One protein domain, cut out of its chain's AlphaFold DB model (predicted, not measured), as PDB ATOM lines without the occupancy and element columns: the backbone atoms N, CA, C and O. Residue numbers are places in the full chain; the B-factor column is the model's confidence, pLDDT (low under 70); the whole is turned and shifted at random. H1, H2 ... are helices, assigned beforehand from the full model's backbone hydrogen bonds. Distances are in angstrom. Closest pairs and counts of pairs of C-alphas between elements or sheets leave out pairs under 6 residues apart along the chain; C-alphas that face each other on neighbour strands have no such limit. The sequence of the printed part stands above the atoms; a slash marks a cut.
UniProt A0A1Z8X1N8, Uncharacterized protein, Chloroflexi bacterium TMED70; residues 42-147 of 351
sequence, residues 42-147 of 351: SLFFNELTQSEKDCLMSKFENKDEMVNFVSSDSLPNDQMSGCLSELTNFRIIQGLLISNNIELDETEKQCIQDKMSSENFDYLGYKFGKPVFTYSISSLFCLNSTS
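Overview. This is residues 42 to 147 of the 351 residues of an uncharacterized protein of Chloroflexi bacterium TMED70 (UniProt A0A1Z8X1N8). Two small helical lobes stand end to end along an elongated outline: H1, H2 and H3 make a loose triangle at one end, and H4 and H5 make a V at the other, with the short H6 packed on H5. The long links of residues 70 to 85 and 119 to 136 fill much of the space between the lobes. The printed part has 106 residues with six named helices, H1 to H6 in chain order, and no named strand; the class is all helix, though under half of the residues, 52, are in named elements. The whole is compact, with a radius of gyration of the C-alphas of 14.2 A, and spans 46 by 26 by 24 A.

Along the chain. H1 is residues 42 to 46, 6.4 A from first to last C-alpha, beginning at C-alpha 42 (-34.509, -21.394, -17.812). H2 is residues 50 to 57, 10.3 A, and H3 residues 63 to 69, 9.7 A. H4, residues 86 to 99, measures 20.1 A and begins at C-alpha 86 (-48.431, -16.530, -32.037). H5 is residues 106 to 118, 18.4 A. H6 is residues 137 to 141, 6.9 A, ending at C-alpha 141 (-39.175, -10.341, -46.425).

Arrangement. H1 is close to H3 but not clearly touching, with the closest C-alphas, Ser 42 and Val 67, 6.2 A apart. H2 and H3 are likewise close but not clearly touching, at a steep tilt of 60 degrees, the same way; their closest C-alphas, Met 57 and Lys 63, are 6.6 A apart. H3 and H4 are apart. H4, with residues 86 to 90 alone, touches residues 112 to 117 of H5 at a steep tilt of 48 degrees, opposite ways; the closest C-alphas, Phe 90 and Gln 113, are 6.3 A apart. H5, with residues 111 to 116 alone, touches H6, where the closest C-alphas, Ile 112 and Ser 139, are 4.9 A apart. In H1, H2, H3, H4, H5 and H6 every O i to N i+4 pair is within hydrogen-bond range.

Size, cuts and confidence. The two C-alphas farthest apart, those of Glu 61 and Ser 145, are 46.4 A apart. The printed part has no cut. The links from H3 to H4 and from H5 to H6 are long, with 16 and 18 residues. The mean pLDDT of the printed part is 84.0, with residues 72 to 76 and 126 to 135 under 70.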
ATOM      1  N   SER A  42     -33.794 -21.664 -19.065       89.25
ATOM      2  CA  SER A  42     -34.509 -21.394 -17.812       89.25
ATOM      3  C   SER A  42     -34.970 -19.939 -17.703       89.25
ATOM      4  O   SER A  42     -36.026 -19.695 -17.117       89.25
ATOM      5  N   LEU A  43     -34.179 -18.977 -18.183       89.75
ATOM      6  CA  LEU A  43     -34.594 -17.576 -18.205       89.75
ATOM      7  C   LEU A  43     -35.662 -17.343 -19.274       89.75
ATOM      8  O   LEU A  43     -36.677 -16.730 -18.964       89.75
ATOM      9  N   PHE A  44     -35.485 -17.910 -20.471       90.12
ATOM     10  CA  PHE A  44     -36.495 -17.883 -21.529       90.12
ATOM     11  C   PHE A  44     -37.849 -18.406 -21.026       90.12
ATOM     12  O   PHE A  44     -38.863 -17.721 -21.130       90.12
ATOM     13  N   PHE A  45     -37.853 -19.573 -20.378       90.50
ATOM     14  CA  PHE A  45     -39.051 -20.192 -19.813       90.50
ATOM     15  C   PHE A  45     -39.765 -19.276 -18.815       90.50
ATOM     16  O   PHE A  45     -40.988 -19.284 -18.737       90.50
ATOM     17  N   ASN A  46     -39.030 -18.468 -18.047       91.00
ATOM     18  CA  ASN A  46     -39.632 -17.567 -17.067       91.00
ATOM     19  C   ASN A  46     -40.377 -16.384 -17.717       91.00
ATOM     20  O   ASN A  46     -41.328 -15.900 -17.098       91.00
ATOM     21  N   GLU A  47     -40.021 -15.992 -18.944       91.00
ATOM     22  CA  GLU A  47     -40.675 -14.930 -19.733       91.00
ATOM     23  C   GLU A  47     -41.973 -15.382 -20.427       91.00
ATOM     24  O   GLU A  47     -42.711 -14.563 -20.983       91.00
ATOM     25  N   LEU A  48     -42.273 -16.684 -20.393       91.38
ATOM     26  CA  LEU A  48     -43.483 -17.252 -20.987       91.38
ATOM     27  C   LEU A  48     -44.727 -17.010 -20.119       91.38
ATOM     28  O   LEU A  48     -44.651 -16.877 -18.886       91.38
ATOM     29  N   THR A  49     -45.900 -17.018 -20.751       91.38
ATOM     30  CA  THR A  49     -47.185 -16.989 -20.038       91.38
ATOM     31  C   THR A  49     -47.407 -18.278 -19.245       91.38
ATOM     32  O   THR A  49     -46.793 -19.311 -19.514       91.38
ATOM     33  N   GLN A  50     -48.309 -18.253 -18.257       92.25
ATOM     34  CA  GLN A  50     -48.578 -19.450 -17.453       92.25
ATOM     35  C   GLN A  50     -49.120 -20.612 -18.301       92.25
ATOM     36  O   GLN A  50     -48.698 -21.743 -18.107       92.25
ATOM     37  N   SER A  51     -49.981 -20.338 -19.286       94.00
ATOM     38  CA  SER A  51     -50.507 -21.368 -20.192       94.00
ATOM     39  C   SER A  51     -49.423 -22.037 -21.038       94.00
ATOM     40  O   SER A  51     -49.459 -23.248 -21.232       94.00
ATOM     41  N   GLU A  52     -48.445 -21.269 -21.525       94.06
ATOM     42  CA  GLU A  52     -47.328 -21.803 -22.318       94.06
ATOM     43  C   GLU A  52     -46.370 -22.610 -21.429       94.06
ATOM     44  O   GLU A  52     -45.930 -23.694 -21.813       94.06
ATOM     45  N   LYS A  53     -46.116 -22.133 -20.199       94.25
ATOM     46  CA  LYS A  53     -45.360 -22.873 -19.176       94.25
ATOM     47  C   LYS A  53     -46.017 -24.210 -18.854       94.25
ATOM     48  O   LYS A  53     -45.333 -25.228 -18.844       94.25
ATOM     49  N   ASP A  54     -47.324 -24.209 -18.613       94.56
ATOM     50  CA  ASP A  54     -48.089 -25.417 -18.296       94.56
ATOM     51  C   ASP A  54     -48.084 -26.401 -19.476       94.56
ATOM     52  O   ASP A  54     -47.918 -27.604 -19.268       94.56
ATOM     53  N   CYS A  55     -48.194 -25.900 -20.714       94.56
ATOM     54  CA  CYS A  55     -48.071 -26.724 -21.916       94.56
ATOM     55  C   CYS A  55     -46.704 -27.408 -21.988       94.56
ATOM     56  O   CYS A  55     -46.653 -28.633 -22.084       94.56
ATOM     57  N   LEU A  56     -45.608 -26.649 -21.879       92.19
ATOM     58  CA  LEU A  56     -44.258 -27.211 -21.938       92.19
ATOM     59  C   LEU A  56     -44.018 -28.209 -20.802       92.19
ATOM     60  O   LEU A  56     -43.584 -29.326 -21.054       92.19
ATOM     61  N   MET A  57     -44.388 -27.863 -19.567       92.56
ATOM     62  CA  MET A  57     -44.254 -28.765 -18.419       92.56
ATOM     63  C   MET A  57     -45.060 -30.060 -18.576       92.56
ATOM     64  O   MET A  57     -44.680 -31.068 -17.998       92.56
ATOM     65  N   SER A  58     -46.149 -30.070 -19.352       94.19
ATOM     66  CA  SER A  58     -46.916 -31.295 -19.626       94.19
ATOM     67  C   SER A  58     -46.220 -32.274 -20.582       94.19
ATOM     68  O   SER A  58     -46.650 -33.422 -20.696       94.19
ATOM     69  N   LYS A  59     -45.160 -31.830 -21.275       90.50
ATOM     70  CA  LYS A  59     -44.387 -32.611 -22.258       90.50
ATOM     71  C   LYS A  59     -43.144 -33.286 -21.668       90.50
ATOM     72  O   LYS A  59     -42.485 -34.049 -22.373       90.50
ATOM     73  N   PHE A  60     -42.830 -33.003 -20.407       90.94
ATOM     74  CA  PHE A  60     -41.662 -33.509 -19.684       90.94
ATOM     75  C   PHE A  60     -42.087 -33.962 -18.284       90.94
ATOM     76  O   PHE A  60     -43.117 -33.527 -17.769       90.94
ATOM     77  N   GLU A  61     -41.312 -34.828 -17.634       87.62
ATOM     78  CA  GLU A  61     -41.626 -35.286 -16.279       87.62
ATOM     79  C   GLU A  61     -41.446 -34.162 -15.250       87.62
ATOM     80  O   GLU A  61     -42.154 -34.107 -14.240       87.62
ATOM     81  N   ASN A  62     -40.481 -33.266 -15.481       88.06
ATOM     82  CA  ASN A  62     -40.190 -32.134 -14.607       88.06
ATOM     83  C   ASN A  62     -39.413 -31.012 -15.328       88.06
ATOM     84  O   ASN A  62     -38.984 -31.145 -16.474       88.06
ATOM     85  N   LYS A  63     -39.222 -29.881 -14.629       85.12
ATOM     86  CA  LYS A  63     -38.534 -28.699 -15.174       85.12
ATOM     87  C   LYS A  63     -37.059 -28.963 -15.483       85.12
ATOM     88  O   LYS A  63     -36.561 -28.426 -16.467       85.12
ATOM     89  N   ASP A  64     -36.368 -29.740 -14.652       87.19
ATOM     90  CA  ASP A  64     -34.936 -29.989 -14.831       87.19
ATOM     91  C   ASP A  64     -34.692 -30.828 -16.086       87.19
ATOM     92  O   ASP A  64     -33.792 -30.517 -16.858       87.19
ATOM     93  N   GLU A  65     -35.534 -31.832 -16.343       86.94
ATOM     94  CA  GLU A  65     -35.512 -32.598 -17.591       86.94
ATOM     95  C   GLU A  65     -35.704 -31.689 -18.809       86.94
ATOM     96  O   GLU A  65     -34.888 -31.725 -19.721       86.94
ATOM     97  N   MET A  66     -36.715 -30.817 -18.798       88.19
ATOM     98  CA  MET A  66     -36.964 -29.873 -19.892       88.19
ATOM     99  C   MET A  66     -35.799 -28.894 -20.109       88.19
ATOM    100  O   MET A  66     -35.430 -28.610 -21.244       88.19
ATOM    101  N   VAL A  67     -35.212 -28.348 -19.038       83.81
ATOM    102  CA  VAL A  67     -34.067 -27.424 -19.153       83.81
ATOM    103  C   VAL A  67     -32.833 -28.152 -19.685       83.81
ATOM    104  O   VAL A  67     -32.121 -27.587 -20.506       83.81
ATOM    105  N   ASN A  68     -32.599 -29.391 -19.247       82.69
ATOM    106  CA  ASN A  68     -31.486 -30.217 -19.721       82.69
ATOM    107  C   ASN A  68     -31.716 -30.770 -21.132       82.69
ATOM    108  O   ASN A  68     -30.751 -31.114 -21.807       82.69
ATOM    109  N   PHE A  69     -32.975 -30.874 -21.561       81.12
ATOM    110  CA  PHE A  69     -33.331 -31.282 -22.908       81.12
ATOM    111  C   PHE A  69     -32.829 -30.268 -23.932       81.12
ATOM    112  O   PHE A  69     -32.318 -30.682 -24.960       81.12
ATOM    113  N   VAL A  70     -32.934 -28.963 -23.647       76.25
ATOM    114  CA  VAL A  70     -32.594 -27.894 -24.595       76.25
ATOM    115  C   VAL A  70     -31.081 -27.713 -24.750       76.25
ATOM    116  O   VAL A  70     -30.385 -27.252 -23.848       76.25
ATOM    117  N   SER A  71     -30.595 -28.025 -25.946       70.25
ATOM    118  CA  SER A  71     -29.220 -27.907 -26.429       70.25
ATOM    119  C   SER A  71     -29.216 -27.552 -27.925       70.25
ATOM    120  O   SER A  71     -30.274 -27.505 -28.556       70.25
ATOM    121  N   SER A  72     -28.035 -27.308 -28.503       61.91
ATOM    122  CA  SER A  72     -27.876 -27.114 -29.956       61.91
ATOM    123  C   SER A  72     -28.361 -28.308 -30.776       61.91
ATOM    124  O   SER A  72     -28.825 -28.125 -31.893       61.91
ATOM    125  N   ASP A  73     -28.280 -29.511 -30.208       62.75
ATOM    126  CA  ASP A  73     -28.519 -30.765 -30.927       62.75
ATOM    127  C   ASP A  73     -29.957 -31.270 -30.732       62.75
ATOM    128  O   ASP A  73     -30.397 -32.221 -31.375       62.75
ATOM    129  N   SER A  74     -30.702 -30.650 -29.814       63.19
ATOM    130  CA  SER A  74     -32.044 -31.076 -29.421       63.19
ATOM    131  C   SER A  74     -33.154 -30.202 -29.989       63.19
ATOM    132  O   SER A  74     -34.311 -30.464 -29.677       63.19
ATOM    133  N   LEU A  75     -32.839 -29.116 -30.698       64.94
ATOM    134  CA  LEU A  75     -33.819 -28.217 -31.307       64.94
ATOM    135  C   LEU A  75     -33.439 -27.982 -32.776       64.94
ATOM    136  O   LEU A  75     -32.260 -27.758 -33.043       64.94
ATOM    137  N   PRO A  76     -34.393 -28.036 -33.725       65.44
ATOM    138  CA  PRO A  76     -35.852 -28.163 -33.547       65.44
ATOM    139  C   PRO A  76     -36.294 -29.522 -33.001       65.44
ATOM    140  O   PRO A  76     -35.686 -30.540 -33.322       65.44
ATOM    141  N   ASN A  77     -37.391 -29.563 -32.229       72.31
ATOM    142  CA  ASN A  77     -37.959 -30.839 -31.785       72.31
ATOM    143  C   ASN A  77     -39.472 -30.814 -31.523       72.31
ATOM    144  O   ASN A  77     -40.006 -29.951 -30.825       72.31
ATOM    145  N   ASP A  78     -40.152 -31.847 -32.013       78.50
ATOM    146  CA  ASP A  78     -41.604 -32.038 -31.915       78.50
ATOM    147  C   ASP A  78     -42.140 -32.102 -30.496       78.50
ATOM    148  O   ASP A  78     -43.295 -31.752 -30.245       78.50
ATOM    149  N   GLN A  79     -41.312 -32.541 -29.551       84.88
ATOM    150  CA  GLN A  79     -41.694 -32.670 -28.155       84.88
ATOM    151  C   GLN A  79     -42.114 -31.321 -27.559       84.88
ATOM    152  O   GLN A  79     -43.040 -31.283 -26.748       84.88
ATOM    153  N   MET A  80     -41.493 -30.219 -27.994       84.50
ATOM    154  CA  MET A  80     -41.789 -28.862 -27.511       84.50
ATOM    155  C   MET A  80     -42.762 -28.091 -28.416       84.50
ATOM    156  O   MET A  80     -43.159 -26.972 -28.078       84.50
ATOM    157  N   SER A  81     -43.177 -28.689 -29.536       87.44
ATOM    158  CA  SER A  81     -44.020 -28.037 -30.533       87.44
ATOM    159  C   SER A  81     -45.441 -27.755 -30.028       87.44
ATOM    160  O   SER A  81     -46.021 -28.502 -29.229       87.44
ATOM    161  N   GLY A  82     -46.016 -26.660 -30.525       87.88
ATOM    162  CA  GLY A  82     -47.404 -26.259 -30.303       87.88
ATOM    163  C   GLY A  82     -47.673 -25.637 -28.935       87.88
ATOM    164  O   GLY A  82     -48.835 -25.417 -28.594       87.88
ATOM    165  N   CYS A  83     -46.631 -25.363 -28.146       91.56
ATOM    166  CA  CYS A  83     -46.785 -24.753 -26.827       91.56
ATOM    167  C   CYS A  83     -46.634 -23.233 -26.805       91.56
ATOM    168  O   CYS A  83     -47.067 -22.628 -25.828       91.56
ATOM    169  N   LEU A  84     -46.046 -22.611 -27.830       90.12
ATOM    170  CA  LEU A  84     -45.905 -21.155 -27.901       90.12
ATOM    171  C   LEU A  84     -47.072 -20.519 -28.657       90.12
ATOM    172  O   LEU A  84     -47.466 -20.986 -29.724       90.12
ATOM    173  N   SER A  85     -47.605 -19.423 -28.116       90.25
ATOM    174  CA  SER A  85     -48.607 -18.612 -28.808       90.25
ATOM    175  C   SER A  85     -47.999 -17.822 -29.970       90.25
ATOM    176  O   SER A  85     -46.809 -17.503 -29.967       90.25
ATOM    177  N   GLU A  86     -48.833 -17.425 -30.937       88.00
ATOM    178  CA  GLU A  86     -48.431 -16.530 -32.037       88.00
ATOM    179  C   GLU A  86     -47.763 -15.248 -31.517       88.00
ATOM    180  O   GLU A  86     -46.734 -14.823 -32.040       88.00
ATOM    181  N   LEU A  87     -48.299 -14.672 -30.434       88.88
ATOM    182  CA  LEU A  87     -47.749 -13.469 -29.815       88.88
ATOM    183  C   LEU A  87     -46.358 -13.710 -29.223       88.88
ATOM    184  O   LEU A  87     -45.463 -12.891 -29.413       88.88
ATOM    185  N   THR A  88     -46.150 -14.822 -28.521       89.75
ATOM    186  CA  THR A  88     -44.831 -15.155 -27.972       89.75
ATOM    187  C   THR A  88     -43.825 -15.432 -29.076       89.75
ATOM    188  O   THR A  88     -42.721 -14.893 -29.025       89.75
ATOM    189  N   ASN A  89     -44.213 -16.181 -30.111       88.06
ATOM    190  CA  ASN A  89     -43.375 -16.367 -31.292       88.06
ATOM    191  C   ASN A  89     -42.984 -15.005 -31.895       88.06
ATOM    192  O   ASN A  89     -41.814 -14.775 -32.191       88.06
ATOM    193  N   PHE A  90     -43.927 -14.067 -32.019       89.12
ATOM    194  CA  PHE A  90     -43.646 -12.727 -32.532       89.12
ATOM    195  C   PHE A  90     -42.661 -11.951 -31.646       89.12
ATOM    196  O   PHE A  90     -41.676 -11.411 -32.152       89.12
ATOM    197  N   ARG A  91     -42.868 -11.944 -30.320       89.19
ATOM    198  CA  ARG A  91     -41.963 -11.290 -29.354       89.19
ATOM    199  C   ARG A  91     -40.531 -11.808 -29.480       89.19
ATOM    200  O   ARG A  91     -39.588 -11.026 -29.366       89.19
ATOM    201  N   ILE A  92     -40.366 -13.105 -29.725       87.62
ATOM    202  CA  ILE A  92     -39.059 -13.735 -29.934       87.62
ATOM    203  C   ILE A  92     -38.398 -13.213 -31.212       87.62
ATOM    204  O   ILE A  92     -37.256 -12.763 -31.161       87.62
ATOM    205  N   ILE A  93     -39.113 -13.208 -32.342       86.81
ATOM    206  CA  ILE A  93     -38.587 -12.678 -33.611       86.81
ATOM    207  C   ILE A  93     -38.152 -11.217 -33.456       86.81
ATOM    208  O   ILE A  93     -37.055 -10.852 -33.882       86.81
ATOM    209  N   GLN A  94     -38.952 -10.395 -32.770       88.56
ATOM    210  CA  GLN A  94     -38.573  -9.017 -32.453       88.56
ATOM    211  C   GLN A  94     -37.281  -8.948 -31.633       88.56
ATOM    212  O   GLN A  94     -36.394  -8.159 -31.950       88.56
ATOM    213  N   GLY A  95     -37.154  -9.770 -30.588       88.44
ATOM    214  CA  GLY A  95     -35.962  -9.781 -29.742       88.44
ATOM    215  C   GLY A  95     -34.701 -10.226 -30.483       88.44
ATOM    216  O   GLY A  95     -33.630  -9.651 -30.272       88.44
ATOM    217  N   LEU A  96     -34.825 -11.188 -31.399       84.50
ATOM    218  CA  LEU A  96     -33.733 -11.623 -32.270       84.50
ATOM    219  C   LEU A  96     -33.300 -10.520 -33.245       84.50
ATOM    220  O   LEU A  96     -32.105 -10.316 -33.442       84.50
ATOM    221  N   LEU A  97     -34.243  -9.799 -33.856       87.38
ATOM    222  CA  LEU A  97     -33.931  -8.690 -34.768       87.38
ATOM    223  C   LEU A  97     -33.274  -7.517 -34.026       87.38
ATOM    224  O   LEU A  97     -32.240  -7.019 -34.465       87.38
ATOM    225  N   ILE A  98     -33.778  -7.159 -32.841       88.62
ATOM    226  CA  ILE A  98     -33.171  -6.120 -31.989       88.62
ATOM    227  C   ILE A  98     -31.743  -6.493 -31.588       88.62
ATOM    228  O   ILE A  98     -30.860  -5.638 -31.592       88.62
ATOM    229  N   SER A  99     -31.489  -7.768 -31.286       83.81
ATOM    230  CA  SER A  99     -30.138  -8.252 -30.962       83.81
ATOM    231  C   SER A  99     -29.156  -8.106 -32.135       83.81
ATOM    232  O   SER A  99     -27.950  -8.051 -31.913       83.81
ATOM    233  N   ASN A 100     -29.671  -7.982 -33.363       80.00
ATOM    234  CA  ASN A 100     -28.920  -7.678 -34.582       80.00
ATOM    235  C   ASN A 100     -28.992  -6.186 -34.974       80.00
ATOM    236  O   ASN A 100     -28.709  -5.832 -36.112       80.00
ATOM    237  N   ASN A 101     -29.349  -5.295 -34.039       87.44
ATOM    238  CA  ASN A 101     -29.519  -3.851 -34.260       87.44
ATOM    239  C   ASN A 101     -30.583  -3.487 -35.315       87.44
ATOM    240  O   ASN A 101     -30.469  -2.465 -35.994       87.44
ATOM    241  N   ILE A 102     -31.631  -4.305 -35.445       90.00
ATOM    242  CA  ILE A 102     -32.771  -4.042 -36.326       90.00
ATOM    243  C   ILE A 102     -33.977  -3.663 -35.465       90.00
ATOM    244  O   ILE A 102     -34.565  -4.502 -34.780       90.00
ATOM    245  N   GLU A 103     -34.352  -2.386 -35.506       90.19
ATOM    246  CA  GLU A 103     -35.576  -1.880 -34.882       90.19
ATOM    247  C   GLU A 103     -36.706  -1.831 -35.908       90.19
ATOM    248  O   GLU A 103     -36.638  -1.083 -36.880       90.19
ATOM    249  N   LEU A 104     -37.752  -2.618 -35.666       91.25
ATOM    250  CA  LEU A 104     -38.901  -2.708 -36.560       91.25
ATOM    251  C   LEU A 104     -39.833  -1.502 -36.432       91.25
ATOM    252  O   LEU A 104     -40.231  -1.128 -35.320       91.25
ATOM    253  N   ASP A 105     -40.283  -0.976 -37.567       92.75
ATOM    254  CA  ASP A 105     -41.414  -0.058 -37.633       92.75
ATOM    255  C   ASP A 105     -42.770  -0.792 -37.508       92.75
ATOM    256  O   ASP A 105     -42.853  -2.021 -37.514       92.75
ATOM    257  N   GLU A 106     -43.865  -0.044 -37.348       92.31
ATOM    258  CA  GLU A 106     -45.203  -0.633 -37.172       92.31
ATOM    259  C   GLU A 106     -45.702  -1.415 -38.401       92.31
ATOM    260  O   GLU A 106     -46.469  -2.367 -38.254       92.31
ATOM    261  N   THR A 107     -45.256  -1.056 -39.607       95.62
ATOM    262  CA  THR A 107     -45.615  -1.763 -40.845       95.62
ATOM    263  C   THR A 107     -44.908  -3.111 -40.911       95.62
ATOM    264  O   THR A 107     -45.540  -4.126 -41.205       95.62
ATOM    265  N   GLU A 108     -43.613  -3.137 -40.589       95.12
ATOM    266  CA  GLU A 108     -42.826  -4.368 -40.524       95.12
ATOM    267  C   GLU A 108     -43.372  -5.302 -39.436       95.12
ATOM    268  O   GLU A 108     -43.586  -6.486 -39.696       95.12
ATOM    269  N   LYS A 109     -43.684  -4.767 -38.244       93.25
ATOM    270  CA  LYS A 109     -44.308  -5.530 -37.148       93.25
ATOM    271  C   LYS A 109     -45.610  -6.191 -37.588       93.25
ATOM    272  O   LYS A 109     -45.770  -7.390 -37.368       93.25
ATOM    273  N   GLN A 110     -46.511  -5.433 -38.215       93.62
ATOM    274  CA  GLN A 110     -47.792  -5.965 -38.677       93.62
ATOM    275  C   GLN A 110     -47.596  -7.051 -39.742       93.62
ATOM    276  O   GLN A 110     -48.189  -8.121 -39.638       93.62
ATOM    277  N   CYS A 111     -46.723  -6.813 -40.727       94.62
ATOM    278  CA  CYS A 111     -46.429  -7.799 -41.767       94.62
ATOM    279  C   CYS A 111     -45.880  -9.104 -41.175       94.62
ATOM    280  O   CYS A 111     -46.337 -10.187 -41.542       94.62
ATOM    281  N   ILE A 112     -44.933  -9.015 -40.233       91.88
ATOM    282  CA  ILE A 112     -44.347 -10.193 -39.582       91.88
ATOM    283  C   ILE A 112     -45.422 -10.968 -38.818       91.88
ATOM    284  O   ILE A 112     -45.507 -12.184 -38.985       91.88
ATOM    285  N   GLN A 113     -46.266 -10.290 -38.034       90.25
ATOM    286  CA  GLN A 113     -47.378 -10.939 -37.329       90.25
ATOM    287  C   GLN A 113     -48.298 -11.689 -38.299       90.25
ATOM    288  O   GLN A 113     -48.547 -12.877 -38.102       90.25
ATOM    289  N   ASP A 114     -48.719 -11.036 -39.386       90.81
ATOM    290  CA  ASP A 114     -49.605 -11.636 -40.388       90.81
ATOM    291  C   ASP A 114     -48.977 -12.887 -41.030       90.81
ATOM    292  O   ASP A 114     -49.641 -13.918 -41.201       90.81
ATOM    293  N   LYS A 115     -47.676 -12.829 -41.359       88.69
ATOM    294  CA  LYS A 115     -46.939 -13.971 -41.921       88.69
ATOM    295  C   LYS A 115     -46.862 -15.132 -40.941       88.69
ATOM    296  O   LYS A 115     -47.152 -16.264 -41.328       88.69
ATOM    297  N   MET A 116     -46.536 -14.861 -39.682       84.38
ATOM    298  CA  MET A 116     -46.402 -15.890 -38.653       84.38
ATOM    299  C   MET A 116     -47.707 -16.647 -38.411       84.38
ATOM    300  O   MET A 116     -47.679 -17.879 -38.352       84.38
ATOM    301  N   SER A 117     -48.836 -15.936 -38.344       83.94
ATOM    302  CA  SER A 117     -50.157 -16.559 -38.234       83.94
ATOM    303  C   SER A 117     -50.482 -17.402 -39.472       83.94
ATOM    304  O   SER A 117     -50.940 -18.532 -39.349       83.94
ATOM    305  N   SER A 118     -50.193 -16.900 -40.681       85.44
ATOM    306  CA  SER A 118     -50.485 -17.636 -41.922       85.44
ATOM    307  C   SER A 118     -49.676 -18.932 -42.080       85.44
ATOM    308  O   SER A 118     -50.156 -19.898 -42.670       85.44
ATOM    309  N   GLU A 119     -48.463 -18.966 -41.530       79.19
ATOM    310  CA  GLU A 119     -47.532 -20.089 -41.658       79.19
ATOM    311  C   GLU A 119     -47.558 -21.053 -40.469       79.19
ATOM    312  O   GLU A 119     -46.788 -22.021 -40.466       79.19
ATOM    313  N   ASN A 120     -48.395 -20.784 -39.459       81.88
ATOM    314  CA  ASN A 120     -48.386 -21.478 -38.169       81.88
ATOM    315  C   ASN A 120     -46.952 -21.601 -37.618       81.88
ATOM    316  O   ASN A 120     -46.476 -22.701 -37.329       81.88
ATOM    317  N   PHE A 121     -46.210 -20.487 -37.591       83.06
ATOM    318  CA  PHE A 121     -44.813 -20.508 -37.165       83.06
ATOM    319  C   PHE A 121     -44.699 -20.904 -35.689       83.06
ATOM    320  O   PHE A 121     -45.361 -20.323 -34.831       83.06
ATOM    321  N   ASP A 122     -43.824 -21.868 -35.411       84.38
ATOM    322  CA  ASP A 122     -43.584 -22.403 -34.078       84.38
ATOM    323  C   ASP A 122     -42.087 -22.371 -33.774       84.38
ATOM    324  O   ASP A 122     -41.309 -23.148 -34.335       84.38
ATOM    325  N   TYR A 123     -41.703 -21.462 -32.878       82.56
ATOM    326  CA  TYR A 123     -40.325 -21.258 -32.463       82.56
ATOM    327  C   TYR A 123     -39.803 -22.338 -31.507       82.56
ATOM    328  O   TYR A 123     -38.680 -22.223 -31.064       82.56
ATOM    329  N   LEU A 124     -40.530 -23.395 -31.148       83.19
ATOM    330  CA  LEU A 124     -39.895 -24.555 -30.488       83.19
ATOM    331  C   LEU A 124     -40.086 -25.868 -31.258       83.19
ATOM    332  O   LEU A 124     -39.469 -26.866 -30.901       83.19
ATOM    333  N   GLY A 125     -40.903 -25.867 -32.315       77.44
ATOM    334  CA  GLY A 125     -41.138 -27.024 -33.185       77.44
ATOM    335  C   GLY A 125     -40.142 -27.141 -34.347       77.44
ATOM    336  O   GLY A 125     -39.062 -26.561 -34.310       77.44
ATOM    337  N   TYR A 126     -40.527 -27.853 -35.420       63.56
ATOM    338  CA  TYR A 126     -39.696 -28.145 -36.613       63.56
ATOM    339  C   TYR A 126     -39.014 -26.939 -37.281       63.56
ATOM    340  O   TYR A 126     -38.054 -27.116 -38.032       63.56
ATOM    341  N   LYS A 127     -39.528 -25.722 -37.057       57.09
ATOM    342  CA  LYS A 127     -39.026 -24.488 -37.680       57.09
ATOM    343  C   LYS A 127     -37.983 -23.757 -36.832       57.09
ATOM    344  O   LYS A 127     -37.448 -22.751 -37.285       57.09
ATOM    345  N   PHE A 128     -37.704 -24.224 -35.617       54.41
ATOM    346  CA  PHE A 128     -36.784 -23.558 -34.705       54.41
ATOM    347  C   PHE A 128     -35.393 -24.165 -34.694       54.41
ATOM    348  O   PHE A 128     -35.266 -25.362 -34.552       54.41
ATOM    349  N   GLY A 129     -34.334 -23.360 -34.738       47.78
ATOM    350  CA  GLY A 129     -32.987 -23.868 -34.461       47.78
ATOM    351  C   GLY A 129     -32.378 -24.684 -35.598       47.78
ATOM    352  O   GLY A 129     -31.270 -25.183 -35.440       47.78
ATOM    353  N   LYS A 130     -33.034 -24.752 -36.766       55.97
ATOM    354  CA  LYS A 130     -32.327 -25.089 -37.997       55.97
ATOM    355  C   LYS A 130     -31.268 -23.999 -38.208       55.97
ATOM    356  O   LYS A 130     -31.629 -22.826 -38.309       55.97
ATOM    357  N   PRO A 131     -29.977 -24.341 -38.199       50.78
ATOM    358  CA  PRO A 131     -28.876 -23.384 -38.040       50.78
ATOM    359  C   PRO A 131     -28.778 -22.346 -39.160       50.78
ATOM    360  O   PRO A 131     -28.132 -21.317 -38.989       50.78
ATOM    361  N   VAL A 132     -29.483 -22.576 -40.267       53.53
ATOM    362  CA  VAL A 132     -29.594 -21.638 -41.379       53.53
ATOM    363  C   VAL A 132     -30.582 -20.498 -41.090       53.53
ATOM    364  O   VAL A 132     -30.312 -19.359 -41.466       53.53
ATOM    365  N   PHE A 133     -31.701 -20.753 -40.397       60.06
ATOM    366  CA  PHE A 133     -32.694 -19.715 -40.106       60.06
ATOM    367  C   PHE A 133     -33.331 -19.875 -38.724       60.06
ATOM    368  O   PHE A 133     -34.195 -20.713 -38.485       60.06
ATOM    369  N   THR A 134     -32.992 -18.953 -37.826       64.75
ATOM    370  CA  THR A 134     -33.707 -18.724 -36.557       64.75
ATOM    371  C   THR A 134     -35.049 -17.997 -36.739       64.75
ATOM    372  O   THR A 134     -35.720 -17.687 -35.756       64.75
ATOM    373  N   TYR A 135     -35.428 -17.691 -37.982       69.94
ATOM    374  CA  TYR A 135     -36.592 -16.896 -38.372       69.94
ATOM    375  C   TYR A 135     -37.434 -17.668 -39.394       69.94
ATOM    376  O   TYR A 135     -36.904 -18.487 -40.140       69.94
ATOM    377  N   SER A 136     -38.724 -17.348 -39.519       75.56
ATOM    378  CA  SER A 136     -39.427 -17.669 -40.769       75.56
ATOM    379  C   SER A 136     -38.822 -16.833 -41.903       75.56
ATOM    380  O   SER A 136     -38.731 -15.610 -41.769       75.56
ATOM    381  N   ILE A 137     -38.464 -17.451 -43.033       79.38
ATOM    382  CA  ILE A 137     -37.972 -16.731 -44.221       79.38
ATOM    383  C   ILE A 137     -38.953 -15.622 -44.645       79.38
ATOM    384  O   ILE A 137     -38.543 -14.479 -44.836       79.38
ATOM    385  N   SER A 138     -40.263 -15.901 -44.688       83.50
ATOM    386  CA  SER A 138     -41.276 -14.889 -45.033       83.50
ATOM    387  C   SER A 138     -41.274 -13.677 -44.115       83.50
ATOM    388  O   SER A 138     -41.615 -12.580 -44.553       83.50
ATOM    389  N   SER A 139     -40.937 -13.863 -42.835       86.88
ATOM    390  CA  SER A 139     -40.869 -12.747 -41.889       86.88
ATOM    391  C   SER A 139     -39.705 -11.803 -42.200       86.88
ATOM    392  O   SER A 139     -39.837 -10.597 -42.022       86.88
ATOM    393  N   LEU A 140     -38.601 -12.319 -42.750       88.25
ATOM    394  CA  LEU A 140     -37.466 -11.501 -43.180       88.25
ATOM    395  C   LEU A 140     -37.814 -10.645 -44.404       88.25
ATOM    396  O   LEU A 140     -37.324  -9.526 -44.536       88.25
ATOM    397  N   PHE A 141     -38.719 -11.113 -45.265       91.38
ATOM    398  CA  PHE A 141     -39.175 -10.341 -46.425       91.38
ATOM    399  C   PHE A 141     -40.091  -9.165 -46.058       91.38
ATOM    400  O   PHE A 141     -40.266  -8.237 -46.846       91.38
ATOM    401  N   CYS A 142     -40.622  -9.136 -44.836       93.75
ATOM    402  CA  CYS A 142     -41.344  -7.974 -44.323       93.75
ATOM    403  C   CYS A 142     -40.431  -6.786 -43.996       93.75
ATOM    404  O   CYS A 142     -40.942  -5.681 -43.824       93.75
ATOM    405  N   LEU A 143     -39.115  -7.000 -43.882       93.19
ATOM    406  CA  LEU A 143     -38.170  -5.943 -43.540       93.19
ATOM    407  C   LEU A 143     -38.113  -4.885 -44.647       93.19
ATOM    408  O   LEU A 143     -38.048  -5.203 -45.837       93.19
ATOM    409  N   ASN A 144     -38.107  -3.615 -44.257       93.38
ATOM    410  CA  ASN A 144     -37.934  -2.491 -45.168       93.38
ATOM    411  C   ASN A 144     -36.452  -2.337 -45.572       93.38
ATOM    412  O   ASN A 144     -35.563  -2.989 -45.025       93.38
ATOM    413  N   SER A 145     -36.156  -1.439 -46.515       91.00
ATOM    414  CA  SER A 145     -34.788  -1.254 -47.021       91.00
ATOM    415  C   SER A 145     -33.760  -0.893 -45.939       91.00
ATOM    416  O   SER A 145     -32.613  -1.315 -46.039       91.00
ATOM    417  N   THR A 146     -34.146  -0.139 -44.904       91.00
ATOM    418  CA  THR A 146     -33.245   0.230 -43.799       91.00
ATOM    419  C   THR A 146     -32.931  -0.984 -42.929       91.00
ATOM    420  O   THR A 146     -31.770  -1.250 -42.635       91.00
ATOM    421  N   SER A 147     -33.954  -1.749 -42.548       92.06
ATOM    422  CA  SER A 147     -33.802  -2.969 -41.750       92.06
ATOM    423  C   SER A 147     -33.001  -4.036 -42.493       92.06
ATOM    424  O   SER A 147     -32.121  -4.661 -41.906       92.06
TER     425      SER A 147